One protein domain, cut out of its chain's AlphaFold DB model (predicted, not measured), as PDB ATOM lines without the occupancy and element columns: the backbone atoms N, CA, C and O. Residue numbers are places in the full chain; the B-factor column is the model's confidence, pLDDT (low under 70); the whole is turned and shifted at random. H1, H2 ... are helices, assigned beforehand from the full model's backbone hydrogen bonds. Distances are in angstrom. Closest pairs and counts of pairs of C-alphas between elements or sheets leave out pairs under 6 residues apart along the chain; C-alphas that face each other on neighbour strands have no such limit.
ATOM      1  N   GLU A  20      -4.905   8.020 112.930       85.31
ATOM      2  CA  GLU A  20      -5.549   6.695 112.942       85.31
ATOM      3  C   GLU A  20      -7.009   6.734 113.381       85.31
ATOM      4  O   GLU A  20      -7.869   6.236 112.650       85.31
ATOM      5  N   ASN A  21      -7.292   7.374 114.519       80.50
ATOM      6  CA  ASN A  21      -8.660   7.546 115.013       80.50
ATOM      7  C   ASN A  21      -9.492   8.387 114.045       80.50
ATOM      8  O   ASN A  21     -10.630   8.037 113.746       80.50
ATOM      9  N   TYR A  22      -8.878   9.428 113.475       83.44
ATOM     10  CA  TYR A  22      -9.511  10.273 112.473       83.44
ATOM     11  C   TYR A  22     -10.027   9.428 111.300       83.44
ATOM     12  O   TYR A  22     -11.218   9.458 111.004       83.44
ATOM     13  N   VAL A  23      -9.178   8.608 110.677       87.00
ATOM     14  CA  VAL A  23      -9.564   7.756 109.538       87.00
ATOM     15  C   VAL A  23     -10.526   6.638 109.961       87.00
ATOM     16  O   VAL A  23     -11.486   6.343 109.242       87.00
ATOM     17  N   LEU A  24     -10.309   6.035 111.135       80.75
ATOM     18  CA  LEU A  24     -11.130   4.936 111.647       80.75
ATOM     19  C   LEU A  24     -12.579   5.372 111.902       80.75
ATOM     20  O   LEU A  24     -13.506   4.673 111.496       80.75
ATOM     21  N   GLU A  25     -12.784   6.541 112.509       76.50
ATOM     22  CA  GLU A  25     -14.110   7.125 112.746       76.50
ATOM     23  C   GLU A  25     -14.910   7.278 111.449       76.50
ATOM     24  O   GLU A  25     -16.060   6.838 111.366       76.50
ATOM     25  N   ARG A  26     -14.297   7.856 110.404       84.69
ATOM     26  CA  ARG A  26     -14.968   8.073 109.108       84.69
ATOM     27  C   ARG A  26     -15.268   6.741 108.425       84.69
ATOM     28  O   ARG A  26     -16.341   6.578 107.847       84.69
ATOM     29  N   LYS A  27     -14.361   5.766 108.533       85.19
ATOM     30  CA  LYS A  27     -14.579   4.402 108.035       85.19
ATOM     31  C   LYS A  27     -15.782   3.739 108.699       85.19
ATOM     32  O   LYS A  27     -16.643   3.217 107.997       85.19
ATOM     33  N   LEU A  28     -15.850   3.772 110.028       76.69
ATOM     34  CA  LEU A  28     -16.954   3.173 110.776       76.69
ATOM     35  C   LEU A  28     -18.281   3.857 110.440       76.69
ATOM     36  O   LEU A  28     -19.248   3.168 110.115       76.69
ATOM     37  N   LEU A  29     -18.325   5.193 110.429       76.25
ATOM     38  CA  LEU A  29     -19.549   5.916 110.084       76.25
ATOM     39  C   LEU A  29     -20.014   5.607 108.653       76.25
ATOM     40  O   LEU A  29     -21.197   5.346 108.438       76.25
ATOM     41  N   SER A  30     -19.091   5.554 107.689       84.19
ATOM     42  CA  SER A  30     -19.391   5.167 106.307       84.19
ATOM     43  C   SER A  30     -20.041   3.783 106.213       84.19
ATOM     44  O   SER A  30     -21.064   3.629 105.547       84.19
ATOM     45  N   VAL A  31     -19.473   2.778 106.885       80.06
ATOM     46  CA  VAL A  31     -20.012   1.406 106.876       80.06
ATOM     47  C   VAL A  31     -21.405   1.373 107.508       80.06
ATOM     48  O   VAL A  31     -22.335   0.775 106.965       80.06
ATOM     49  N   HIS A  32     -21.582   2.051 108.643       74.12
ATOM     50  CA  HIS A  32     -22.845   2.040 109.380       74.12
ATOM     51  C   HIS A  32     -23.967   2.841 108.707       74.12
ATOM     52  O   HIS A  32     -25.138   2.556 108.963       74.12
ATOM     53  N   CYS A  33     -23.647   3.794 107.828       77.50
ATOM     54  CA  CYS A  33     -24.659   4.590 107.134       77.50
ATOM     55  C   CYS A  33     -25.200   3.955 105.843       77.50
ATOM     56  O   CYS A  33     -26.291   4.328 105.416       77.50
ATOM     57  N   PHE A  34     -24.521   2.963 105.252       83.69
ATOM     58  CA  PHE A  34     -24.937   2.385 103.967       83.69
ATOM     59  C   PHE A  34     -26.318   1.710 104.007       83.69
ATOM     60  O   PHE A  34     -27.162   1.924 103.132       83.69
ATOM     61  N   ALA A  35     -26.566   0.880 105.024       77.88
ATOM     62  CA  ALA A  35     -27.845   0.185 105.160       77.88
ATOM     63  C   ALA A  35     -29.008   1.165 105.422       77.88
ATOM     64  O   ALA A  35     -29.995   1.101 104.691       77.88
ATOM     65  N   PRO A  36     -28.911   2.119 106.371       70.81
ATOM     66  CA  PRO A  36     -29.904   3.186 106.506       70.81
ATOM     67  C   PRO A  36     -30.127   3.977 105.211       70.81
ATOM     68  O   PRO A  36     -31.273   4.187 104.823       70.81
ATOM     69  N   PHE A  37     -29.052   4.354 104.511       78.38
ATOM     70  CA  PHE A  37     -29.118   5.091 103.247       78.38
ATOM     71  C   PHE A  37     -29.917   4.332 102.178       78.38
ATOM     72  O   PHE A  37     -30.850   4.877 101.591       78.38
ATOM     73  N   SER A  38     -29.592   3.061 101.948       82.00
ATOM     74  CA  SER A  38     -30.248   2.250 100.915       82.00
ATOM     75  C   SER A  38     -31.664   1.797 101.288       82.00
ATOM     76  O   SER A  38     -32.483   1.599 100.396       82.00
ATOM     77  N   ASN A  39     -31.979   1.664 102.581       75.75
ATOM     78  CA  ASN A  39     -33.319   1.292 103.050       75.75
ATOM     79  C   ASN A  39     -34.292   2.473 103.088       75.75
ATOM     80  O   ASN A  39     -35.487   2.291 102.866       75.75
ATOM     81  N   MET A  40     -33.808   3.678 103.401       70.00
ATOM     82  CA  MET A  40     -34.675   4.851 103.536       70.00
ATOM     83  C   MET A  40     -35.177   5.371 102.186       70.00
ATOM     84  O   MET A  40     -36.282   5.905 102.095       70.00
ATOM     85  N   PHE A  41     -34.393   5.181 101.127       74.88
ATOM     86  CA  PHE A  41     -34.773   5.539  99.767       74.88
ATOM     87  C   PHE A  41     -34.928   4.261  98.949       74.88
ATOM     88  O   PHE A  41     -33.939   3.669  98.533       74.88
ATOM     89  N   SER A  42     -36.172   3.848  98.690       75.38
ATOM     90  CA  SER A  42     -36.488   2.613  97.951       75.38
ATOM     91  C   SER A  42     -35.737   2.489  96.622       75.38
ATOM     92  O   SER A  42     -35.302   1.400  96.255       75.38
ATOM     93  N   ASP A  43     -35.526   3.616  95.939       78.94
ATOM     94  CA  ASP A  43     -34.811   3.703  94.660       78.94
ATOM     95  C   ASP A  43     -33.339   3.253  94.776       78.94
ATOM     96  O   ASP A  43     -32.695   2.947  93.776       78.94
ATOM     97  N   TYR A  44     -32.784   3.221  95.993       87.06
ATOM     98  CA  TYR A  44     -31.381   2.912  96.287       87.06
ATOM     99  C   TYR A  44     -31.176   1.476  96.769       87.06
ATOM    100  O   TYR A  44     -30.032   1.046  96.939       87.06
ATOM    101  N   HIS A  45     -32.249   0.690  96.902       88.38
ATOM    102  CA  HIS A  45     -32.158  -0.741  97.193       88.38
ATOM    103  C   HIS A  45     -31.343  -1.487  96.120       88.38
ATOM    104  O   HIS A  45     -30.689  -2.487  96.408       88.38
ATOM    105  N   ILE A  46     -31.296  -0.975  94.886       90.81
ATOM    106  CA  ILE A  46     -30.479  -1.541  93.803       90.81
ATOM    107  C   ILE A  46     -28.976  -1.568  94.123       90.81
ATOM    108  O   ILE A  46     -28.219  -2.310  93.492       90.81
ATOM    109  N   PHE A  47     -28.517  -0.769  95.092       93.69
ATOM    110  CA  PHE A  47     -27.131  -0.774  95.549       93.69
ATOM    111  C   PHE A  47     -26.854  -1.849  96.605       93.69
ATOM    112  O   PHE A  47     -25.686  -2.087  96.896       93.69
ATOM    113  N   GLN A  48     -27.861  -2.545  97.145       91.62
ATOM    114  CA  GLN A  48     -27.704  -3.607  98.156       91.62
ATOM    115  C   GLN A  48     -27.174  -4.919  97.559       91.62
ATOM    116  O   GLN A  48     -27.725  -6.002  97.732       91.62
ATOM    117  N   THR A  49     -26.072  -4.814  96.828       92.81
ATOM    118  CA  THR A  49     -25.310  -5.936  96.294       92.81
ATOM    119  C   THR A  49     -23.949  -5.951  96.971       92.81
ATOM    120  O   THR A  49     -23.383  -4.894  97.253       92.81
ATOM    121  N   GLU A  50     -23.377  -7.137  97.174       93.00
ATOM    122  CA  GLU A  50     -22.046  -7.276  97.783       93.00
ATOM    123  C   GLU A  50     -20.990  -6.432  97.046       93.00
ATOM    124  O   GLU A  50     -20.134  -5.800  97.666       93.00
ATOM    125  N   LYS A  51     -21.079  -6.375  95.712       94.12
ATOM    126  CA  LYS A  51     -20.187  -5.567  94.878       94.12
ATOM    127  C   LYS A  51     -20.282  -4.082  95.232       94.12
ATOM    128  O   LYS A  51     -19.258  -3.466  95.505       94.12
ATOM    129  N   MET A  52     -21.484  -3.511  95.230       94.81
ATOM    130  CA  MET A  52     -21.659  -2.076  95.476       94.81
ATOM    131  C   MET A  52     -21.392  -1.696  96.933       94.81
ATOM    132  O   MET A  52     -20.878  -0.609  97.172       94.81
ATOM    133  N   MET A  53     -21.627  -2.603  97.885       93.31
ATOM    134  CA  MET A  53     -21.190  -2.430  99.274       93.31
ATOM    135  C   MET A  53     -19.667  -2.300  99.375       93.31
ATOM    136  O   MET A  53     -19.172  -1.365  99.992       93.31
ATOM    137  N   LYS A  54     -18.903  -3.167  98.697       92.50
ATOM    138  CA  LYS A  54     -17.431  -3.064  98.671       92.50
ATOM    139  C   LYS A  54     -16.946  -1.769  98.017       92.50
ATOM    140  O   LYS A  54     -15.962  -1.186  98.467       92.50
ATOM    141  N   VAL A  55     -17.623  -1.319  96.959       94.19
ATOM    142  CA  VAL A  55     -17.316  -0.039  96.298       94.19
ATOM    143  C   VAL A  55     -17.602   1.124  97.254       94.19
ATOM    144  O   VAL A  55     -16.755   2.002  97.407       94.19
ATOM    145  N   TRP A  56     -18.741   1.105  97.951       94.44
ATOM    146  CA  TRP A  56     -19.078   2.087  98.984       94.44
ATOM    147  C   TRP A  56     -18.010   2.136 100.080       94.44
ATOM    148  O   TRP A  56     -17.430   3.193 100.313       94.44
ATOM    149  N   ASP A  57     -17.672   0.985 100.664       91.75
ATOM    150  CA  ASP A  57     -16.671   0.839 101.733       91.75
ATOM    151  C   ASP A  57     -15.247   1.225 101.305       91.75
ATOM    152  O   ASP A  57     -14.363   1.374 102.150       91.75
ATOM    153  N   THR A  58     -15.010   1.389 100.001       92.88
ATOM    154  CA  THR A  58     -13.738   1.872  99.457       92.88
ATOM    155  C   THR A  58     -13.765   3.384  99.257       92.88
ATOM    156  O   THR A  58     -12.894   4.087  99.764       92.88
ATOM    157  N   PHE A  59     -14.758   3.908  98.535       95.75
ATOM    158  CA  PHE A  59     -14.754   5.311  98.111       95.75
ATOM    159  C   PHE A  59     -15.381   6.261  99.128       95.75
ATOM    160  O   PHE A  59     -14.897   7.379  99.290       95.75
ATOM    161  N   PHE A  60     -16.448   5.848  99.814       95.25
ATOM    162  CA  PHE A  60     -17.184   6.748 100.697       95.25
ATOM    163  C   PHE A  60     -16.399   7.147 101.960       95.25
ATOM    164  O   PHE A  60     -16.347   8.343 102.256       95.25
ATOM    165  N   PRO A  61     -15.670   6.239 102.647       93.62
ATOM    166  CA  PRO A  61     -14.793   6.636 103.748       93.62
ATOM    167  C   PRO A  61     -13.717   7.635 103.326       93.62
ATOM    168  O   PRO A  61     -13.414   8.567 104.069       93.62
ATOM    169  N   ILE A  62     -13.143   7.451 102.132       96.19
ATOM    170  CA  ILE A  62     -12.096   8.326 101.596       96.19
ATOM    171  C   ILE A  62     -12.686   9.698 101.253       96.19
ATOM    172  O   ILE A  62     -12.098  10.716 101.618       96.19
ATOM    173  N   ALA A  63     -13.886   9.737 100.664       95.94
ATOM    174  CA  ALA A  63     -14.632  10.973 100.434       95.94
ATOM    175  C   ALA A  63     -14.878  11.737 101.746       95.94
ATOM    176  O   ALA A  63     -14.653  12.943 101.813       95.94
ATOM    177  N   MET A  64     -15.285  11.037 102.810       92.50
ATOM    178  CA  MET A  64     -15.502  11.635 104.130       92.50
ATOM    179  C   MET A  64     -14.201  12.139 104.764       92.50
ATOM    180  O   MET A  64     -14.182  13.243 105.306       92.50
ATOM    181  N   CYS A  65     -13.107  11.371 104.670       93.31
ATOM    182  CA  CYS A  65     -11.787  11.804 105.138       93.31
ATOM    183  C   CYS A  65     -11.339  13.075 104.418       93.31
ATOM    184  O   CYS A  65     -10.865  14.000 105.071       93.31
ATOM    185  N   GLY A  66     -11.531  13.118 103.099       94.19
ATOM    186  CA  GLY A  66     -11.156  14.245 102.254       94.19
ATOM    187  C   GLY A  66     -12.012  15.482 102.483       94.19
ATOM    188  O   GLY A  66     -11.505  16.602 102.462       94.19
ATOM    189  N   TYR A  67     -13.308  15.299 102.732       92.62
ATOM    190  CA  TYR A  67     -14.201  16.395 103.087       92.62
ATOM    191  C   TYR A  67     -13.791  17.021 104.418       92.62
ATOM    192  O   TYR A  67     -13.519  18.219 104.476       92.62
ATOM    193  N   CYS A  68     -13.660  16.197 105.460       89.00
ATOM    194  CA  CYS A  68     -13.265  16.662 106.785       89.00
ATOM    195  C   CYS A  68     -11.867  17.300 106.759       89.00
ATOM    196  O   CYS A  68     -11.680  18.366 107.327       89.00
ATOM    197  N   SER A  69     -10.906  16.733 106.015       90.75
ATOM    198  CA  SER A  69      -9.541  17.275 105.984       90.75
ATOM    199  C   SER A  69      -9.465  18.600 105.232       90.75
ATOM    200  O   SER A  69      -8.523  19.364 105.427       90.75
ATOM    201  N   THR A  70     -10.453  18.884 104.381       89.69
ATOM    202  CA  THR A  70     -10.618  20.201 103.764       89.69
ATOM    203  C   THR A  70     -11.180  21.208 104.767       89.69
ATOM    204  O   THR A  70     -10.675  22.324 104.837       89.69
ATOM    205  N   LEU A  71     -12.188  20.820 105.561       84.50
ATOM    206  CA  LEU A  71     -12.760  21.676 106.610       84.50
ATOM    207  C   LEU A  71     -11.738  22.006 107.705       84.50
ATOM    208  O   LEU A  71     -11.641  23.156 108.127       84.50
ATOM    209  N   ASP A  72     -10.939  21.015 108.096       83.50
ATOM    210  CA  ASP A  72      -9.906  21.122 109.129       83.50
ATOM    211  C   ASP A  72      -8.585  21.708 108.592       83.50
ATOM    212  O   ASP A  72      -7.586  21.749 109.304       83.50
ATOM    213  N   ASN A  73      -8.548  22.129 107.321       84.31
ATOM    214  CA  ASN A  73      -7.372  22.651 106.609       84.31
ATOM    215  C   ASN A  73      -6.154  21.698 106.501       84.31
ATOM    216  O   ASN A  73      -5.140  22.057 105.907       84.31
ATOM    217  N   ILE A  74      -6.267  20.454 106.969       89.94
ATOM    218  CA  ILE A  74      -5.235  19.406 106.885       89.94
ATOM    219  C   ILE A  74      -4.786  19.157 105.436       89.94
ATOM    220  O   ILE A  74      -3.602  18.969 105.171       89.94
ATOM    221  N   ILE A  75      -5.720  19.154 104.476       89.19
ATOM    222  CA  ILE A  75      -5.423  18.805 103.074       89.19
ATOM    223  C   ILE A  75      -4.496  19.818 102.377       89.19
ATOM    224  O   ILE A  75      -3.827  19.478 101.400       89.19
ATOM    225  N   ASN A  76      -4.447  21.051 102.887       86.62
ATOM    226  CA  ASN A  76      -3.642  22.138 102.331       86.62
ATOM    227  C   ASN A  76      -2.218  22.166 102.908       86.62
ATOM    228  O   ASN A  76      -1.326  22.779 102.323       86.62
ATOM    229  N   GLU A  77      -1.983  21.486 104.031       91.62
ATOM    230  CA  GLU A  77      -0.696  21.444 104.717       91.62
ATOM    231  C   GLU A  77       0.074  20.179 104.321       91.62
ATOM    232  O   GLU A  77      -0.316  19.073 104.675       91.62
ATOM    233  N   SER A  78       1.185  20.316 103.582       91.38
ATOM    234  CA  SER A  78       1.868  19.165 102.955       91.38
ATOM    235  C   SER A  78       2.225  18.049 103.943       91.38
ATOM    236  O   SER A  78       1.890  16.894 103.703       91.38
ATOM    237  N   ASN A  79       2.852  18.394 105.072       92.62
ATOM    238  CA  ASN A  79       3.276  17.407 106.073       92.62
ATOM    239  C   ASN A  79       2.081  16.708 106.744       92.62
ATOM    240  O   ASN A  79       2.141  15.517 107.067       92.62
ATOM    241  N   GLU A  80       0.992  17.450 106.952       92.69
ATOM    242  CA  GLU A  80      -0.234  16.930 107.552       92.69
ATOM    243  C   GLU A  80      -0.977  16.017 106.580       92.69
ATOM    244  O   GLU A  80      -1.361  14.902 106.943       92.69
ATOM    245  N   TYR A  81      -1.092  16.441 105.322       93.94
ATOM    246  CA  TYR A  81      -1.642  15.640 104.242       93.94
ATOM    247  C   TYR A  81      -0.875  14.330 104.060       93.94
ATOM    248  O   TYR A  81      -1.502  13.275 103.992       93.94
ATOM    249  N   ASP A  82       0.459  14.365 104.032       94.44
ATOM    250  CA  ASP A  82       1.278  13.161 103.862       94.44
ATOM    251  C   ASP A  82       1.087  12.179 105.028       94.44
ATOM    252  O   ASP A  82       0.943  10.971 104.814       94.44
ATOM    253  N   SER A  83       0.989  12.690 106.257       93.62
ATOM    254  CA  SER A  83       0.706  11.882 107.452       93.62
ATOM    255  C   SER A  83      -0.695  11.254 107.407       93.62
ATOM    256  O   SER A  83      -0.875  10.070 107.727       93.62
ATOM    257  N   LEU A  84      -1.705  12.018 106.979       94.50
ATOM    258  CA  LEU A  84      -3.070  11.519 106.800       94.50
ATOM    259  C   LEU A  84      -3.127  10.471 105.683       94.50
ATOM    260  O   LEU A  84      -3.683   9.393 105.876       94.50
ATOM    261  N   LYS A  85      -2.492  10.738 104.542       95.62
ATOM    262  CA  LYS A  85      -2.409   9.838 103.388       95.62
ATOM    263  C   LYS A  85      -1.771   8.499 103.747       95.62
ATOM    264  O   LYS A  85      -2.306   7.453 103.381       95.62
ATOM    265  N   GLN A  86      -0.672   8.504 104.504       94.06
ATOM    266  CA  GLN A  86      -0.059   7.268 105.010       94.06
ATOM    267  C   GLN A  86      -1.027   6.471 105.891       94.06
ATOM    268  O   GLN A  86      -1.101   5.245 105.788       94.06
ATOM    269  N   THR A  87      -1.819   7.161 106.711       93.69
ATOM    270  CA  THR A  87      -2.845   6.521 107.542       93.69
ATOM    271  C   THR A  87      -3.985   5.945 106.694       93.69
ATOM    272  O   THR A  87      -4.431   4.824 106.928       93.69
ATOM    273  N   VAL A  88      -4.441   6.657 105.660       94.19
ATOM    274  CA  VAL A  88      -5.447   6.142 104.716       94.19
ATOM    275  C   VAL A  88      -4.917   4.886 104.006       94.19
ATOM    276  O   VAL A  88      -5.609   3.868 103.954       94.19
ATOM    277  N   ARG A  89      -3.657   4.894 103.554       93.69
ATOM    278  CA  ARG A  89      -2.995   3.724 102.949       93.69
ATOM    279  C   ARG A  89      -2.975   2.500 103.867       93.69
ATOM    280  O   ARG A  89      -3.129   1.379 103.390       93.69
ATOM    281  N   SER A  90      -2.782   2.684 105.174       91.25
ATOM    282  CA  SER A  90      -2.728   1.564 106.128       91.25
ATOM    283  C   SER A  90      -4.104   0.931 106.400       91.25
ATOM    284  O   SER A  90      -4.190  -0.209 106.879       91.25
ATOM    285  N   GLN A  91      -5.190   1.645 106.083       88.38
ATOM    286  CA  GLN A  91      -6.568   1.213 106.333       88.38
ATOM    287  C   GLN A  91      -7.337   0.765 105.083       88.38
ATOM    288  O   GLN A  91      -8.321   0.025 105.232       88.38
ATOM    289  N   PHE A  92      -6.904   1.179 103.887       89.62
ATOM    290  CA  PHE A  92      -7.567   0.897 102.612       89.62
ATOM    291  C   PHE A  92      -6.563   0.467 101.540       89.62
ATOM    292  O   PHE A  92      -5.513   1.081 101.356       89.62
ATOM    293  N   ILE A  93      -6.909  -0.577 100.786       87.19
ATOM    294  CA  ILE A  93      -6.117  -1.011  99.630       87.19
ATOM    295  C   ILE A  93      -6.137   0.118  98.593       87.19
ATOM    296  O   ILE A  93      -7.217   0.540  98.187       87.19
ATOM    297  N   LYS A  94      -4.953   0.591  98.174       90.12
ATOM    298  CA  LYS A  94      -4.777   1.767  97.295       90.12
ATOM    299  C   LYS A  94      -5.382   3.064  97.850       90.12
ATOM    300  O   LYS A  94      -5.728   3.968  97.096       90.12
ATOM    301  N   GLY A  95      -5.544   3.150  99.170       91.88
ATOM    302  CA  GLY A  95      -6.167   4.306  99.806       91.88
ATOM    303  C   GLY A  95      -5.438   5.621  99.527       91.88
ATOM    304  O   GLY A  95      -6.088   6.639  99.341       91.88
ATOM    305  N   ASP A  96      -4.108   5.597  99.455       93.12
ATOM    306  CA  ASP A  96      -3.274   6.750  99.107       93.12
ATOM    307  C   ASP A  96      -3.484   7.238  97.672       93.12
ATOM    308  O   ASP A  96      -3.639   8.439  97.469       93.12
ATOM    309  N   GLU A  97      -3.527   6.325  96.699       96.38
ATOM    310  CA  GLU A  97      -3.797   6.658  95.291       96.38
ATOM    311  C   GLU A  97      -5.184   7.298  95.128       96.38
ATOM    312  O   GLU A  97      -5.335   8.324  94.469       96.38
ATOM    313  N   ILE A  98      -6.205   6.716  95.767       96.06
ATOM    314  CA  ILE A  98      -7.582   7.226  95.703       96.06
ATOM    315  C   ILE A  98      -7.694   8.578  96.426       96.06
ATOM    316  O   ILE A  98      -8.443   9.457  95.998       96.06
ATOM    317  N   PHE A  99      -6.951   8.772  97.516       96.75
ATOM    318  CA  PHE A  99      -6.950  10.035  98.249       96.75
ATOM    319  C   PHE A  99      -6.242  11.161  97.483       96.75
ATOM    320  O   PHE A  99      -6.725  12.295  97.485       96.75
ATOM    321  N   ASP A 100      -5.165  10.849  96.755       96.50
ATOM    322  CA  ASP A 100      -4.534  11.788  95.819       96.50
ATOM    323  C   ASP A 100      -5.471  12.183  94.674       96.50
ATOM    324  O   ASP A 100      -5.518  13.361  94.302       96.50
ATOM    325  N   ASP A 101      -6.234  11.230  94.128       96.44
ATOM    326  CA  ASP A 101      -7.258  11.514  93.116       96.44
ATOM    327  C   ASP A 101      -8.329  12.466  93.666       96.44
ATOM    328  O   ASP A 101      -8.650  13.475  93.030       96.44
ATOM    329  N   TYR A 102      -8.813  12.215  94.888       96.06
ATOM    330  CA  TYR A 102      -9.733  13.119  95.578       96.06
ATOM    331  C   TYR A 102      -9.155  14.534  95.702       96.06
ATOM    332  O   TYR A 102      -9.793  15.497  95.266       96.06
ATOM    333  N   ARG A 103      -7.941  14.679  96.254       94.75
ATOM    334  CA  ARG A 103      -7.292  15.989  96.429       94.75
ATOM    335  C   ARG A 103      -7.162  16.717  95.093       94.75
ATOM    336  O   ARG A 103      -7.583  17.865  94.972       94.75
ATOM    337  N   SER A 104      -6.669  16.018  94.074       93.44
ATOM    338  CA  SER A 104      -6.496  16.563  92.724       93.44
ATOM    339  C   SER A 104      -7.822  17.033  92.118       93.44
ATOM    340  O   SER A 104      -7.887  18.094  91.483       93.44
ATOM    341  N   PHE A 105      -8.902  16.275  92.327       92.56
ATOM    342  CA  PHE A 105     -10.239  16.647  91.876       92.56
ATOM    343  C   PHE A 105     -10.732  17.927  92.554       92.56
ATOM    344  O   PHE A 105     -11.206  18.837  91.863       92.56
ATOM    345  N   ILE A 106     -10.612  18.012  93.883       90.25
ATOM    346  CA  ILE A 106     -11.027  19.191  94.646       90.25
ATOM    347  C   ILE A 106     -10.204  20.404  94.216       90.25
ATOM    348  O   ILE A 106     -10.801  21.395  93.806       90.25
ATOM    349  N   ASP A 107      -8.874  20.324  94.170       88.06
ATOM    350  CA  ASP A 107      -7.999  21.443  93.779       88.06
ATOM    351  C   ASP A 107      -8.323  21.986  92.377       88.06
ATOM    352  O   ASP A 107      -8.315  23.197  92.124       88.06
ATOM    353  N   THR A 108      -8.679  21.091  91.452       84.25
ATOM    354  CA  THR A 108      -9.062  21.458  90.084       84.25
ATOM    355  C   THR A 108     -10.429  22.150  90.024       84.25
ATOM    356  O   THR A 108     -10.650  23.027  89.181       84.25
ATOM    357  N   LYS A 109     -11.380  21.755  90.880       77.25
ATOM    358  CA  LYS A 109     -12.784  22.203  90.825       77.25
ATOM    359  C   LYS A 109     -13.130  23.324  91.800       77.25
ATOM    360  O   LYS A 109     -14.017  24.117  91.485       77.25
ATOM    361  N   ASN A 110     -12.408  23.447  92.908       66.88
ATOM    362  CA  ASN A 110     -12.616  24.469  93.936       66.88
ATOM    363  C   ASN A 110     -12.402  25.891  93.379       66.88
ATOM    364  O   ASN A 110     -13.047  26.844  93.794       66.88
ATOM    365  N   LYS A 111     -11.607  26.029  92.307       59.41
ATOM    366  CA  LYS A 111     -11.467  27.283  91.538       59.41
ATOM    367  C   LYS A 111     -12.756  27.742  90.827       59.41
ATOM    368  O   LYS A 111     -12.762  28.819  90.240       59.41
ATOM    369  N   LYS A 112     -13.816  26.922  90.806       51.56
ATOM    370  CA  LYS A 112     -15.076  27.181  90.078       51.56
ATOM    371  C   LYS A 112     -16.340  27.006  90.924       51.56
ATOM    372  O   LYS A 112     -17.354  27.613  90.599       51.56
ATOM    373  N   ILE A 113     -16.310  26.151  91.944       54.59
ATOM    374  CA  ILE A 113     -17.468  25.771  92.766       54.59
ATOM    375  C   ILE A 113     -17.008  25.838  94.224       54.59
ATOM    376  O   ILE A 113     -16.117  25.090  94.605       54.59
ATOM    377  N   GLY A 114     -17.581  26.752  95.010       63.16
ATOM    378  CA  GLY A 114     -17.110  27.065  96.368       63.16
ATOM    379  C   GLY A 114     -17.639  26.159  97.488       63.16
ATOM    380  O   GLY A 114     -17.353  26.428  98.649       63.16
ATOM    381  N   ASP A 115     -18.426  25.123  97.176       82.31
ATOM    382  CA  ASP A 115     -18.989  24.213  98.182       82.31
ATOM    383  C   ASP A 115     -18.307  22.837  98.127       82.31
ATOM    384  O   ASP A 115     -18.599  22.001  97.264       82.31
ATOM    385  N   THR A 116     -17.385  22.597  99.064       86.00
ATOM    386  CA  THR A 116     -16.610  21.355  99.139       86.00
ATOM    387  C   THR A 116     -17.502  20.125  99.248       86.00
ATOM    388  O   THR A 116     -17.202  19.131  98.601       86.00
ATOM    389  N   SER A 117     -18.622  20.161  99.981       86.62
ATOM    390  CA  SER A 117     -19.459  18.960 100.131       86.62
ATOM    391  C   SER A 117     -20.169  18.592  98.826       86.62
ATOM    392  O   SER A 117     -20.328  17.406  98.523       86.62
ATOM    393  N   GLN A 118     -20.520  19.584  97.999       85.25
ATOM    394  CA  GLN A 118     -21.032  19.330  96.651       85.25
ATOM    395  C   GLN A 118     -19.952  18.689  95.780       85.25
ATOM    396  O   GLN A 118     -20.214  17.684  95.118       85.25
ATOM    397  N   LEU A 119     -18.725  19.213  95.820       90.06
ATOM    398  CA  LEU A 119     -17.604  18.632  95.085       90.06
ATOM    399  C   LEU A 119     -17.281  17.204  95.544       90.06
ATOM    400  O   LEU A 119     -17.101  16.330  94.697       90.06
ATOM    401  N   THR A 120     -17.284  16.941  96.850       93.75
ATOM    402  CA  THR A 120     -17.101  15.599  97.415       93.75
ATOM    403  C   THR A 120     -18.204  14.649  96.949       93.75
ATOM    404  O   THR A 120     -17.900  13.544  96.505       93.75
ATOM    405  N   SER A 121     -19.476  15.070  96.992       91.62
ATOM    406  CA  SER A 121     -20.604  14.247  96.525       91.62
ATOM    407  C   SER A 121     -20.485  13.888  95.039       91.62
ATOM    408  O   SER A 121     -20.691  12.735  94.657       91.62
ATOM    409  N   LEU A 122     -20.060  14.848  94.210       91.56
ATOM    410  CA  LEU A 122     -19.828  14.651  92.783       91.56
ATOM    411  C   LEU A 122     -18.647  13.714  92.512       91.56
ATOM    412  O   LEU A 122     -18.755  12.831  91.661       91.56
ATOM    413  N   TRP A 123     -17.529  13.897  93.216       95.50
ATOM    414  CA  TRP A 123     -16.380  12.997  93.124       95.50
ATOM    415  C   TRP A 123     -16.769  11.568  93.505       95.50
ATOM    416  O   TRP A 123     -16.468  10.624  92.771       95.50
ATOM    417  N   PHE A 124     -17.499  11.412  94.611       95.88
ATOM    418  CA  PHE A 124     -17.962  10.113  95.075       95.88
ATOM    419  C   PHE A 124     -18.873   9.442  94.043       95.88
ATOM    420  O   PHE A 124     -18.589   8.322  93.634       95.88
ATOM    421  N   SER A 125     -19.914  10.126  93.559       93.94
ATOM    422  CA  SER A 125     -20.833   9.575  92.550       93.94
ATOM    423  C   SER A 125     -20.109   9.163  91.261       93.94
ATOM    424  O   SER A 125     -20.371   8.086  90.719       93.94
ATOM    425  N   LYS A 126     -19.148   9.970  90.787       93.62
ATOM    426  CA  LYS A 126     -18.326   9.638  89.612       93.62
ATOM    427  C   LYS A 126     -17.537   8.351  89.788       93.62
ATOM    428  O   LYS A 126     -17.492   7.550  88.863       93.62
ATOM    429  N   ASN A 127     -16.953   8.138  90.958       95.06
ATOM    430  CA  ASN A 127     -16.202   6.919  91.232       95.06
ATOM    431  C   ASN A 127     -17.122   5.723  91.504       95.06
ATOM    432  O   ASN A 127     -16.884   4.624  91.010       95.06
ATOM    433  N   PHE A 128     -18.224   5.941  92.218       93.44
ATOM    434  CA  PHE A 128     -19.196   4.911  92.571       93.44
ATOM    435  C   PHE A 128     -19.855   4.292  91.329       93.44
ATOM    436  O   PHE A 128     -19.965   3.070  91.214       93.44
ATOM    437  N   GLN A 129     -20.234   5.122  90.354       92.69
ATOM    438  CA  GLN A 129     -20.956   4.672  89.164       92.69
ATOM    439  C   GLN A 129     -20.103   3.825  88.200       92.69
ATOM    440  O   GLN A 129     -20.647   2.976  87.495       92.69
ATOM    441  N   VAL A 130     -18.772   3.988  88.179       93.56
ATOM    442  CA  VAL A 130     -17.869   3.215  87.293       93.56
ATOM    443  C   VAL A 130     -18.047   1.707  87.487       93.56
ATOM    444  O   VAL A 130     -17.957   0.932  86.536       93.56
ATOM    445  N   TYR A 131     -18.364   1.292  88.711       92.31
ATOM    446  CA  TYR A 131     -18.491  -0.111  89.087       92.31
ATOM    447  C   TYR A 131     -19.935  -0.630  89.052       92.31
ATOM    448  O   TYR A 131     -20.146  -1.831  89.250       92.31
ATOM    449  N   GLY A 132     -20.915   0.232  88.777       91.19
ATOM    450  CA  GLY A 132     -22.332  -0.124  88.745       91.19
ATOM    451  C   GLY A 132     -22.797  -0.753  87.426       91.19
ATOM    452  O   GLY A 132     -22.154  -0.623  86.381       91.19
ATOM    453  N   THR A 133     -23.950  -1.422  87.468       94.75
ATOM    454  CA  THR A 133     -24.765  -1.745  86.284       94.75
ATOM    455  C   THR A 133     -25.320  -0.470  85.642       94.75
ATOM    456  O   THR A 133     -25.210   0.619  86.200       94.75
ATOM    457  N   GLU A 134     -25.935  -0.575  84.465       94.44
ATOM    458  CA  GLU A 134     -26.567   0.579  83.811       94.44
ATOM    459  C   GLU A 134     -27.629   1.255  84.693       94.44
ATOM    460  O   GLU A 134     -27.617   2.474  84.848       94.44
ATOM    461  N   GLU A 135     -28.479   0.464  85.347       92.94
ATOM    462  CA  GLU A 135     -29.487   0.969  86.280       92.94
ATOM    463  C   GLU A 135     -28.850   1.670  87.491       92.94
ATOM    464  O   GLU A 135     -29.208   2.801  87.817       92.94
ATOM    465  N   GLN A 136     -27.836   1.050  88.104       94.62
ATOM    466  CA  GLN A 136     -27.083   1.636  89.220       94.62
ATOM    467  C   GLN A 136     -26.397   2.947  88.820       94.62
ATOM    468  O   GLN A 136     -26.409   3.908  89.588       94.62
ATOM    469  N   ARG A 137     -25.844   3.019  87.604       94.12
ATOM    470  CA  ARG A 137     -25.264   4.248  87.047       94.12
ATOM    471  C   ARG A 137     -26.307   5.343  86.880       94.12
ATOM    472  O   ARG A 137     -26.033   6.485  87.238       94.12
ATOM    473  N   ARG A 138     -27.498   5.005  86.374       91.19
ATOM    474  CA  ARG A 138     -28.595   5.966  86.205       91.19
ATOM    475  C   ARG A 138     -28.991   6.588  87.540       91.19
ATOM    476  O   ARG A 138     -29.111   7.803  87.623       91.19
ATOM    477  N   VAL A 139     -29.140   5.767  88.579       88.69
ATOM    478  CA  VAL A 139     -29.505   6.235  89.924       88.69
ATOM    479  C   VAL A 139     -28.375   7.025  90.586       88.69
ATOM    480  O   VAL A 139     -28.638   8.053  91.198       88.69
ATOM    481  N   ALA A 140     -27.115   6.607  90.439       88.31
ATOM    482  CA  ALA A 140     -25.975   7.327  91.016       88.31
ATOM    483  C   ALA A 140     -25.721   8.698  90.354       88.31
ATOM    484  O   ALA A 140     -25.193   9.600  91.008       88.31
ATOM    485  N   ASN A 141     -26.098   8.866  89.080       85.25
ATOM    486  CA  ASN A 141     -26.054  10.151  88.366       85.25
ATOM    487  C   ASN A 141     -27.260  11.055  88.639       85.25
ATOM    488  O   ASN A 141     -27.260  12.203  88.192       85.25
ATOM    489  N   ASP A 142     -28.284  10.565  89.336       83.44
ATOM    490  CA  ASP A 142     -29.439  11.378  89.687       83.44
ATOM    491  C   ASP A 142     -29.010  12.520  90.622       83.44
ATOM    492  O   ASP A 142     -28.283  12.325  91.605       83.44
ATOM    493  N   LEU A 143     -29.499  13.726  90.337       76.19
ATOM    494  CA  LEU A 143     -29.294  14.897  91.180       76.19
ATOM    495  C   LEU A 143     -29.763  14.641  92.622       76.19
ATOM    496  O   LEU A 143     -29.123  15.094  93.571       76.19
ATOM    497  N   LYS A 144     -30.829  13.853  92.805       78.25
ATOM    498  CA  LYS A 144     -31.312  13.413  94.119       78.25
ATOM    499  C   LYS A 144     -30.233  12.661  94.899       78.25
ATOM    500  O   LYS A 144     -30.028  12.953  96.076       78.25
ATOM    501  N   PHE A 145     -29.537  11.725  94.252       84.69
ATOM    502  CA  PHE A 145     -28.482  10.933  94.889       84.69
ATOM    503  C   PHE A 145     -27.335  11.834  95.352       84.69
ATOM    504  O   PHE A 145     -26.943  11.791  96.518       84.69
ATOM    505  N   LEU A 146     -26.865  12.719  94.467       84.19
ATOM    506  CA  LEU A 146     -25.829  13.709  94.782       84.19
ATOM    507  C   LEU A 146     -26.222  14.593  95.970       84.19
ATOM    508  O   LEU A 146     -25.439  14.761  96.907       84.19
ATOM    509  N   ASN A 147     -27.449  15.116  95.966       77.88
ATOM    510  CA  ASN A 147     -27.924  16.002  97.021       77.88
ATOM    511  C   ASN A 147     -28.036  15.295  98.374       77.88
ATOM    512  O   ASN A 147     -27.716  15.907  99.388       77.88
ATOM    513  N   ILE A 148     -28.440  14.024  98.417       80.69
ATOM    514  CA  ILE A 148     -28.521  13.265  99.676       80.69
ATOM    515  C   ILE A 148     -27.126  13.023 100.260       80.69
ATOM    516  O   ILE A 148     -26.935  13.191 101.465       80.69
ATOM    517  N   ILE A 149     -26.141  12.686  99.425       87.69
ATOM    518  CA  ILE A 149     -24.747  12.547  99.869       87.69
ATOM    519  C   ILE A 149     -24.195  13.888 100.369       87.69
ATOM    520  O   ILE A 149     -23.577  13.955 101.430       87.69
ATOM    521  N   ASN A 150     -24.456  14.975  99.641       83.75
ATOM    522  CA  ASN A 150     -24.081  16.323 100.059       83.75
ATOM    523  C   ASN A 150     -24.704  16.693 101.421       83.75
ATOM    524  O   ASN A 150     -24.016  17.196 102.310       83.75
ATOM    525  N   LEU A 151     -25.993  16.394 101.600       76.06
ATOM    526  CA  LEU A 151     -26.740  16.623 102.837       76.06
ATOM    527  C   LEU A 151     -26.137  15.852 104.013       76.06
ATOM    528  O   LEU A 151     -25.968  16.411 105.097       76.06
ATOM    529  N   PHE A 152     -25.797  14.583 103.782       80.00
ATOM    530  CA  PHE A 152     -25.143  13.721 104.760       80.00
ATOM    531  C   PHE A 152     -23.828  14.341 105.239       80.00
ATOM    532  O   PHE A 152     -23.628  14.490 106.440       80.00
ATOM    533  N   LEU A 153     -22.956  14.750 104.309       82.25
ATOM    534  CA  LEU A 153     -21.645  15.314 104.638       82.25
ATOM    535  C   LEU A 153     -21.772  16.588 105.479       82.25
ATOM    536  O   LEU A 153     -21.108  16.706 106.507       82.25
ATOM    537  N   LYS A 154     -22.669  17.502 105.087       77.75
ATOM    538  CA  LYS A 154     -22.920  18.732 105.851       77.75
ATOM    539  C   LYS A 154     -23.457  18.436 107.250       77.75
ATOM    540  O   LYS A 154     -22.934  18.972 108.214       77.75
ATOM    541  N   SER A 155     -24.450  17.556 107.364       70.62
ATOM    542  CA  SER A 155     -25.094  17.251 108.654       70.62
ATOM    543  C   SER A 155     -24.167  16.504 109.614       70.62
ATOM    544  O   SER A 155     -24.273  16.665 110.822       70.62
ATOM    545  N   ALA A 156     -23.271  15.668 109.086       68.00
ATOM    546  CA  ALA A 156     -22.363  14.876 109.905       68.00
ATOM    547  C   ALA A 156     -21.145  15.670 110.409       68.00
ATOM    548  O   ALA A 156     -20.595  15.298 111.444       68.00
ATOM    549  N   TYR A 157     -20.708  16.719 109.690       67.25
ATOM    550  CA  TYR A 157     -19.396  17.344 109.934       67.25
ATOM    551  C   TYR A 157     -19.323  18.874 109.791       67.25
ATOM    552  O   TYR A 157     -18.275  19.442 110.086       67.25
ATOM    553  N   ASN A 158     -20.378  19.564 109.351       64.19
ATOM    554  CA  ASN A 158     -20.378  21.022 109.204       64.19
ATOM    555  C   ASN A 158     -21.462  21.655 110.093       64.19
ATOM    556  O   ASN A 158     -22.576  21.917 109.645       64.19
ATOM    557  N   ASP A 159     -21.110  21.887 111.360       52.81
ATOM    558  CA  ASP A 159     -22.004  22.341 112.444       52.81
ATOM    559  C   ASP A 159     -22.226  23.872 112.477       52.81
ATOM    560  O   ASP A 159     -22.825  24.415 113.402       52.81
ATOM    561  N   LYS A 160     -21.739  24.620 111.474       46.53
ATOM    562  CA  LYS A 160     -22.063  26.051 111.350       46.53
ATOM    563  C   LYS A 160     -23.451  26.185 110.749       46.53
ATOM    564  O   LYS A 160     -23.559  26.182 109.524       46.53
ATOM    565  N   ASP A 161     -24.455  26.267 111.628       42.03
ATOM    566  CA  ASP A 161     -25.866  26.564 111.355       42.03
ATOM    567  C   ASP A 161     -26.231  26.234 109.921       42.03
ATOM    568  O   ASP A 161     -26.264  27.102 109.041       42.03
ATOM    569  N   ALA A 162     -26.404  24.935 109.682       43.50
ATOM    570  CA  ALA A 162     -26.823  24.407 108.410       43.50
ATOM    571  C   ALA A 162     -28.005  25.273 107.941       43.50
ATOM    572  O   ALA A 162     -29.110  25.194 108.479       43.50
ATOM    573  N   ASN A 163     -27.751  26.152 106.964       41.31
ATOM    574  CA  ASN A 163     -28.714  27.074 106.351       41.31
ATOM    575  C   ASN A 163     -29.624  26.254 105.415       41.31
ATOM    576  O   ASN A 163     -29.719  26.420 104.202       41.31
ATOM    577  N   PHE A 164     -30.177  25.222 106.023       43.25
ATOM    578  CA  PHE A 164     -30.497  23.904 105.521       43.25
ATOM    579  C   PHE A 164     -31.991  23.743 105.324       43.25
ATOM    580  O   PHE A 164     -32.363  23.159 104.311       43.25
ATOM    581  N   PRO A 165     -32.849  24.385 106.146       40.53
ATOM    582  CA  PRO A 165     -34.199  24.716 105.710       40.53
ATOM    583  C   PRO A 165     -34.183  25.479 104.376       40.53
ATOM    584  O   PRO A 165     -34.933  25.145 103.462       40.53
ATOM    585  N   ASN A 166     -33.246  26.425 104.209       39.66
ATOM    586  CA  ASN A 166     -33.073  27.153 102.953       39.66
ATOM    587  C   ASN A 166     -32.602  26.229 101.822       39.66
ATOM    588  O   ASN A 166     -33.281  26.186 100.802       39.66
ATOM    589  N   TYR A 167     -31.531  25.440 102.006       41.19
ATOM    590  CA  TYR A 167     -31.043  24.478 100.998       41.19
ATOM    591  C   TYR A 167     -32.104  23.445 100.598       41.19
ATOM    592  O   TYR A 167     -32.226  23.130  99.415       41.19
ATOM    593  N   ILE A 168     -32.903  22.949 101.549       42.91
ATOM    594  CA  ILE A 168     -33.993  22.013 101.264       42.91
ATOM    595  C   ILE A 168     -35.088  22.682 100.444       42.91
ATOM    596  O   ILE A 168     -35.487  22.131  99.419       42.91
ATOM    597  N   SER A 169     -35.501  23.892 100.832       41.03
ATOM    598  CA  SER A 169     -36.492  24.652 100.068       41.03
ATOM    599  C   SER A 169     -35.993  24.992  98.658       41.03
ATOM    600  O   SER A 169     -36.729  24.834  97.700       41.03
ATOM    601  N   THR A 170     -34.726  25.374  98.466       41.38
ATOM    602  CA  THR A 170     -34.224  25.751  97.128       41.38
ATOM    603  C   THR A 170     -33.922  24.553  96.235       41.38
ATOM    604  O   THR A 170     -34.104  24.642  95.026       41.38
ATOM    605  N   THR A 171     -33.450  23.442  96.803       41.22
ATOM    606  CA  THR A 171     -32.933  22.300  96.025       41.22
ATOM    607  C   THR A 171     -34.003  21.250  95.734       41.22
ATOM    608  O   THR A 171     -33.899  20.525  94.747       41.22
ATOM    609  N   PHE A 172     -35.038  21.162  96.574       48.44
ATOM    610  CA  PHE A 172     -36.083  20.141  96.475       48.44
ATOM    611  C   PHE A 172     -37.492  20.715  96.262       48.44
ATOM    612  O   PHE A 172     -38.463  19.961  96.344       48.44
ATOM    613  N   ASN A 173     -37.614  22.010  95.931       42.53
ATOM    614  CA  ASN A 173     -38.847  22.603  95.402       42.53
ATOM    615  C   ASN A 173     -39.164  21.982  94.037       42.53
ATOM    616  O   ASN A 173     -38.782  22.496  92.988       42.53
ATOM    617  N   GLY A 174     -39.815  20.829  94.051       44.78
ATOM    618  CA  GLY A 174     -40.148  20.126  92.829       44.78
ATOM    619  C   GLY A 174     -40.926  18.864  93.098       44.78
ATOM    620  O   GLY A 174     -42.121  18.853  92.852       44.78
ATOM    621  N   ASP A 175     -40.277  17.796  93.573       41.53
ATOM    622  CA  ASP A 175     -40.923  16.485  93.429       41.53
ATOM    623  C   ASP A 175     -40.347  15.336  94.272       41.53
ATOM    624  O   ASP A 175     -40.165  14.215  93.799       41.53
ATOM    625  N   LEU A 176     -40.067  15.557  95.562       41.28
ATOM    626  CA  LEU A 176     -39.684  14.450  96.450       41.28
ATOM    627  C   LEU A 176     -40.468  14.450  97.764       41.28
ATOM    628  O   LEU A 176     -40.031  14.976  98.777       41.28
ATOM    629  N   LYS A 177     -41.645  13.808  97.688       48.62
ATOM    630  CA  LYS A 177     -42.456  13.220  98.773       48.62
ATOM    631  C   LYS A 177     -42.302  13.896 100.143       48.62
ATOM    632  O   LYS A 177     -41.650  13.357 101.030       48.62
ATOM    633  N   THR A 178     -43.040  14.996 100.310       54.84
ATOM    634  CA  THR A 178     -43.376  15.699 101.565       54.84
ATOM    635  C   THR A 178     -42.188  16.148 102.420       54.84
ATOM    636  O   THR A 178     -41.331  15.360 102.802       54.84
ATOM    637  N   GLU A 179     -42.202  17.413 102.827       52.56
ATOM    638  CA  GLU A 179     -41.294  18.019 103.814       52.56
ATOM    639  C   GLU A 179     -41.005  17.095 105.022       52.56
ATOM    640  O   GLU A 179     -39.865  16.982 105.473       52.56
ATOM    641  N   SER A 180     -41.995  16.297 105.453       56.97
ATOM    642  CA  SER A 180     -41.851  15.302 106.521       56.97
ATOM    643  C   SER A 180     -40.842  14.181 106.248       56.97
ATOM    644  O   SER A 180     -40.190  13.733 107.187       56.97
ATOM    645  N   GLY A 181     -40.695  13.702 105.009       52.50
ATOM    646  CA  GLY A 181     -39.790  12.593 104.675       52.50
ATOM    647  C   GLY A 181     -38.317  12.992 104.771       52.50
ATOM    648  O   GLY A 181     -37.490  12.237 105.283       52.50
ATOM    649  N   ILE A 182     -37.996  14.219 104.358       54.12
ATOM    650  CA  ILE A 182     -36.637  14.755 104.459       54.12
ATOM    651  C   ILE A 182     -36.327  15.120 105.914       54.12
ATOM    652  O   ILE A 182     -35.275  14.731 106.412       54.12
ATOM    653  N   THR A 183     -37.252  15.754 106.646       58.78
ATOM    654  CA  THR A 183     -37.096  15.973 108.098       58.78
ATOM    655  C   THR A 183     -36.896  14.660 108.856       58.78
ATOM    656  O   THR A 183     -36.088  14.602 109.783       58.78
ATOM    657  N   GLN A 184     -37.584  13.587 108.458       56.34
ATOM    658  CA  GLN A 184     -37.346  12.254 109.008       56.34
ATOM    659  C   GLN A 184     -35.947  11.743 108.666       56.34
ATOM    660  O   GLN A 184     -35.282  11.261 109.575       56.34
ATOM    661  N   TYR A 185     -35.465  11.893 107.425       53.97
ATOM    662  CA  TYR A 185     -34.097  11.497 107.052       53.97
ATOM    663  C   TYR A 185     -33.057  12.246 107.875       53.97
ATOM    664  O   TYR A 185     -32.132  11.631 108.383       53.97
ATOM    665  N   ILE A 186     -33.243  13.548 108.074       56.88
ATOM    666  CA  ILE A 186     -32.345  14.389 108.871       56.88
ATOM    667  C   ILE A 186     -32.325  13.932 110.323       56.88
ATOM    668  O   ILE A 186     -31.258  13.679 110.864       56.88
ATOM    669  N   ARG A 187     -33.493  13.750 110.948       59.84
ATOM    670  CA  ARG A 187     -33.573  13.250 112.328       59.84
ATOM    671  C   ARG A 187     -32.959  11.864 112.463       59.84
ATOM    672  O   ARG A 187     -32.303  11.581 113.460       59.84
ATOM    673  N   LEU A 188     -33.167  11.002 111.469       55.25
ATOM    674  CA  LEU A 188     -32.563   9.677 111.420       55.25
ATOM    675  C   LEU A 188     -31.042   9.810 111.316       55.25
ATOM    676  O   LEU A 188     -30.330   9.181 112.083       55.25
ATOM    677  N   MET A 189     -30.553  10.678 110.434       56.84
ATOM    678  CA  MET A 189     -29.141  10.974 110.242       56.84
ATOM    679  C   MET A 189     -28.488  11.527 111.505       56.84
ATOM    680  O   MET A 189     -27.476  10.992 111.941       56.84
ATOM    681  N   GLU A 190     -29.090  12.519 112.152       58.81
ATOM    682  CA  GLU A 190     -28.635  13.057 113.435       58.81
ATOM    683  C   GLU A 190     -28.615  11.980 114.522       58.81
ATOM    684  O   GLU A 190     -27.650  11.881 115.278       58.81
ATOM    685  N   LEU A 191     -29.656  11.143 114.596       54.28
ATOM    686  CA  LEU A 191     -29.733  10.036 115.545       54.28
ATOM    687  C   LEU A 191     -28.651   8.982 115.270       54.28
ATOM    688  O   LEU A 191     -28.001   8.520 116.205       54.28
ATOM    689  N   TYR A 192     -28.436   8.615 114.006       53.06
ATOM    690  CA  TYR A 192     -27.421   7.649 113.590       53.06
ATOM    691  C   TYR A 192     -26.015   8.186 113.814       53.06
ATOM    692  O   TYR A 192     -25.190   7.457 114.357       53.06
ATOM    693  N   CYS A 193     -25.744   9.443 113.470       54.38
ATOM    694  CA  CYS A 193     -24.482  10.108 113.765       54.38
ATOM    695  C   CYS A 193     -24.248  10.137 115.278       54.38
ATOM    696  O   CYS A 193     -23.237   9.611 115.725       54.38
ATOM    697  N   LYS A 194     -25.202  10.619 116.087       58.06
ATOM    698  CA  LYS A 194     -25.076  10.647 117.558       58.06
ATOM    699  C   LYS A 194     -24.843   9.261 118.156       58.06
ATOM    700  O   LYS A 194     -23.951   9.099 118.982       58.06
ATOM    701  N   LYS A 195     -25.604   8.250 117.726       52.72
ATOM    702  CA  LYS A 195     -25.456   6.870 118.208       52.72
ATOM    703  C   LYS A 195     -24.127   6.253 117.773       52.72
ATOM    704  O   LYS A 195     -23.482   5.595 118.575       52.72
ATOM    705  N   THR A 196     -23.711   6.472 116.528       48.53
ATOM    706  CA  THR A 196     -22.452   5.932 115.994       48.53
ATOM    707  C   THR A 196     -21.253   6.617 116.639       48.53
ATOM    708  O   THR A 196     -20.343   5.924 117.068       48.53
ATOM    709  N   PHE A 197     -21.265   7.943 116.801       49.78
ATOM    710  CA  PHE A 197     -20.221   8.665 117.532       49.78
ATOM    711  C   PHE A 197     -20.189   8.287 119.017       49.78
ATOM    712  O   PHE A 197     -19.105   8.138 119.567       49.78
ATOM    713  N   GLY A 198     -21.346   8.054 119.647       47.59
ATOM    714  CA  GLY A 198     -21.420   7.505 121.004       47.59
ATOM    715  C   GLY A 198     -20.767   6.125 121.114       47.59
ATOM    716  O   GLY A 198     -19.913   5.923 121.966       47.59
ATOM    717  N   LEU A 199     -21.087   5.211 120.191       48.38
ATOM    718  CA  LEU A 199     -20.464   3.884 120.126       48.38
ATOM    719  C   LEU A 199     -18.957   3.960 119.853       48.38
ATOM    720  O   LEU A 199     -18.189   3.234 120.473       48.38
ATOM    721  N   ILE A 200     -18.516   4.835 118.944       42.97
ATOM    722  CA  ILE A 200     -17.086   5.025 118.677       42.97
ATOM    723  C   ILE A 200     -16.384   5.559 119.930       42.97
ATOM    724  O   ILE A 200     -15.316   5.063 120.273       42.97
ATOM    725  N   LYS A 201     -16.995   6.505 120.649       44.66
ATOM    726  CA  LYS A 201     -16.465   7.026 121.911       44.66
ATOM    727  C   LYS A 201     -16.310   5.920 122.960       44.66
ATOM    728  O   LYS A 201     -15.222   5.763 123.499       44.66
ATOM    729  N   GLU A 202     -17.341   5.102 123.172       57.34
ATOM    730  CA  GLU A 202     -17.281   3.937 124.071       57.34
ATOM    731  C   GLU A 202     -16.189   2.934 123.658       57.34
ATOM    732  O   GLU A 202     -15.527   2.349 124.508       57.34
ATOM    733  N   MET A 203     -15.971   2.746 122.351       45.25
ATOM    734  CA  MET A 203     -14.934   1.856 121.814       45.25
ATOM    735  C   MET A 203     -13.509   2.414 121.916       45.25
ATOM    736  O   MET A 203     -12.563   1.637 121.816       45.25
ATOM    737  N   LEU A 204     -13.342   3.732 122.032       41.12
ATOM    738  CA  LEU A 204     -12.038   4.387 122.176       41.12
ATOM    739  C   LEU A 204     -11.652   4.599 123.651       41.12
ATOM    740  O   LEU A 204     -10.471   4.765 123.946       41.12
ATOM    741  N   GLU A 205     -12.626   4.594 124.565       48.19
ATOM    742  CA  GLU A 205     -12.428   4.744 126.017       48.19
ATOM    743  C   GLU A 205     -12.180   3.400 126.750       48.19
ATOM    744  O   GLU A 205     -11.876   3.404 127.947       48.19
ATOM    745  N   HIS A 206     -12.259   2.258 126.048       40.06
ATOM    746  CA  HIS A 206     -12.085   0.893 126.576       40.06
ATOM    747  C   HIS A 206     -11.097   0.052 125.759       40.06
ATOM    748  O   HIS A 206     -10.404  -0.785 126.385       40.06
TER     749      HIS A 206
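AT A GLANCE: This is residues 20 to 206 of the 206 residues of an uncharacterized protein of Muricauda sp. NH166 (UniProt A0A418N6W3). What shape is this? It is a rounded pack of mostly crossed helices, with H3 in the core, H1, H5 and H6 packed on it, and H8 on H6. The longest helix, H10, packs on H1 and on one end of H8 along one side of the pack, running opposite to H1 at a shallow tilt, H4 lies at one end, and H2, H7 and H9 lie toward the other. What is it built of? The class is all helix: 187 printed residues with ten named helices, H1 to H10 in order, and no named strand. How large is it? It is compact, with a radius of gyration of the C-alphas of 16.1 A, and spans 46 by 39 by 35 A.

HOW THE PARTS SIT: What does the longest helix touch? H10, residues 179 to 204, touches H1, residues 20 to 40, opposite ways at a shallow tilt of 34 degrees, only just short of steep; the closest C-alphas, Leu 29 and Thr 196, are 6.6 A apart. Its residues 186 to 193 alone touch residues 152 to 156 of H8, residues 143 to 157, the closest C-alphas being Ala 156 and Cys 193, 6.5 A. H9, residues 164 to 172, touches no helix but is near H8 and H10. Which centre is nearest the mean of the C-alphas? That of H3, residues 50 to 71, which touches H1 at a steep tilt of 53 degrees, closest C-alphas Lys 27 and Pro 61, 4.8 A. H3 touches H6, residues 116 to 130, closest C-alphas Ala 63 and Thr 120, 6.1 A, and with residues 58 to 66 alone H5, residues 95 to 110, closest C-alphas Ile 62 and Phe 99, 6.4 A. Where are the others? H4, residues 78 to 91, forms a helical hairpin with H5, and H7, residues 134 to 140, one with H6. H2, residues 42 to 47, touches H7, closest C-alphas Ile 46 and Gln 136, 6.5 A, and touches H1 only at the corner. Are the backbones in order? Every O i to N i+4 pair is within hydrogen-bond range in H4, H5, H7, H8, H9 and H10, against 13 of 17 in H1, 0 of 2 in H2, 16 of 18 in H3 and 10 of 11 in H6; H2 has 2 of 3 O i to N i+3 pairs within range.

IN THESE COORDINATES: Where is H10? It runs 37.1 A from C-alpha 179 at (-41.294, 18.019, 103.814) to C-alpha 204 at (-12.038, 4.387, 122.176). Which others are long? From first to last C-alpha H3 measures 31.7 A and H1 30.7 A.

THE WHOLE: Is it continuous? The printed part has no cut and no long link. Where is confidence low? Residues 110 to 114 and 156 to 206 are under 70 in pLDDT.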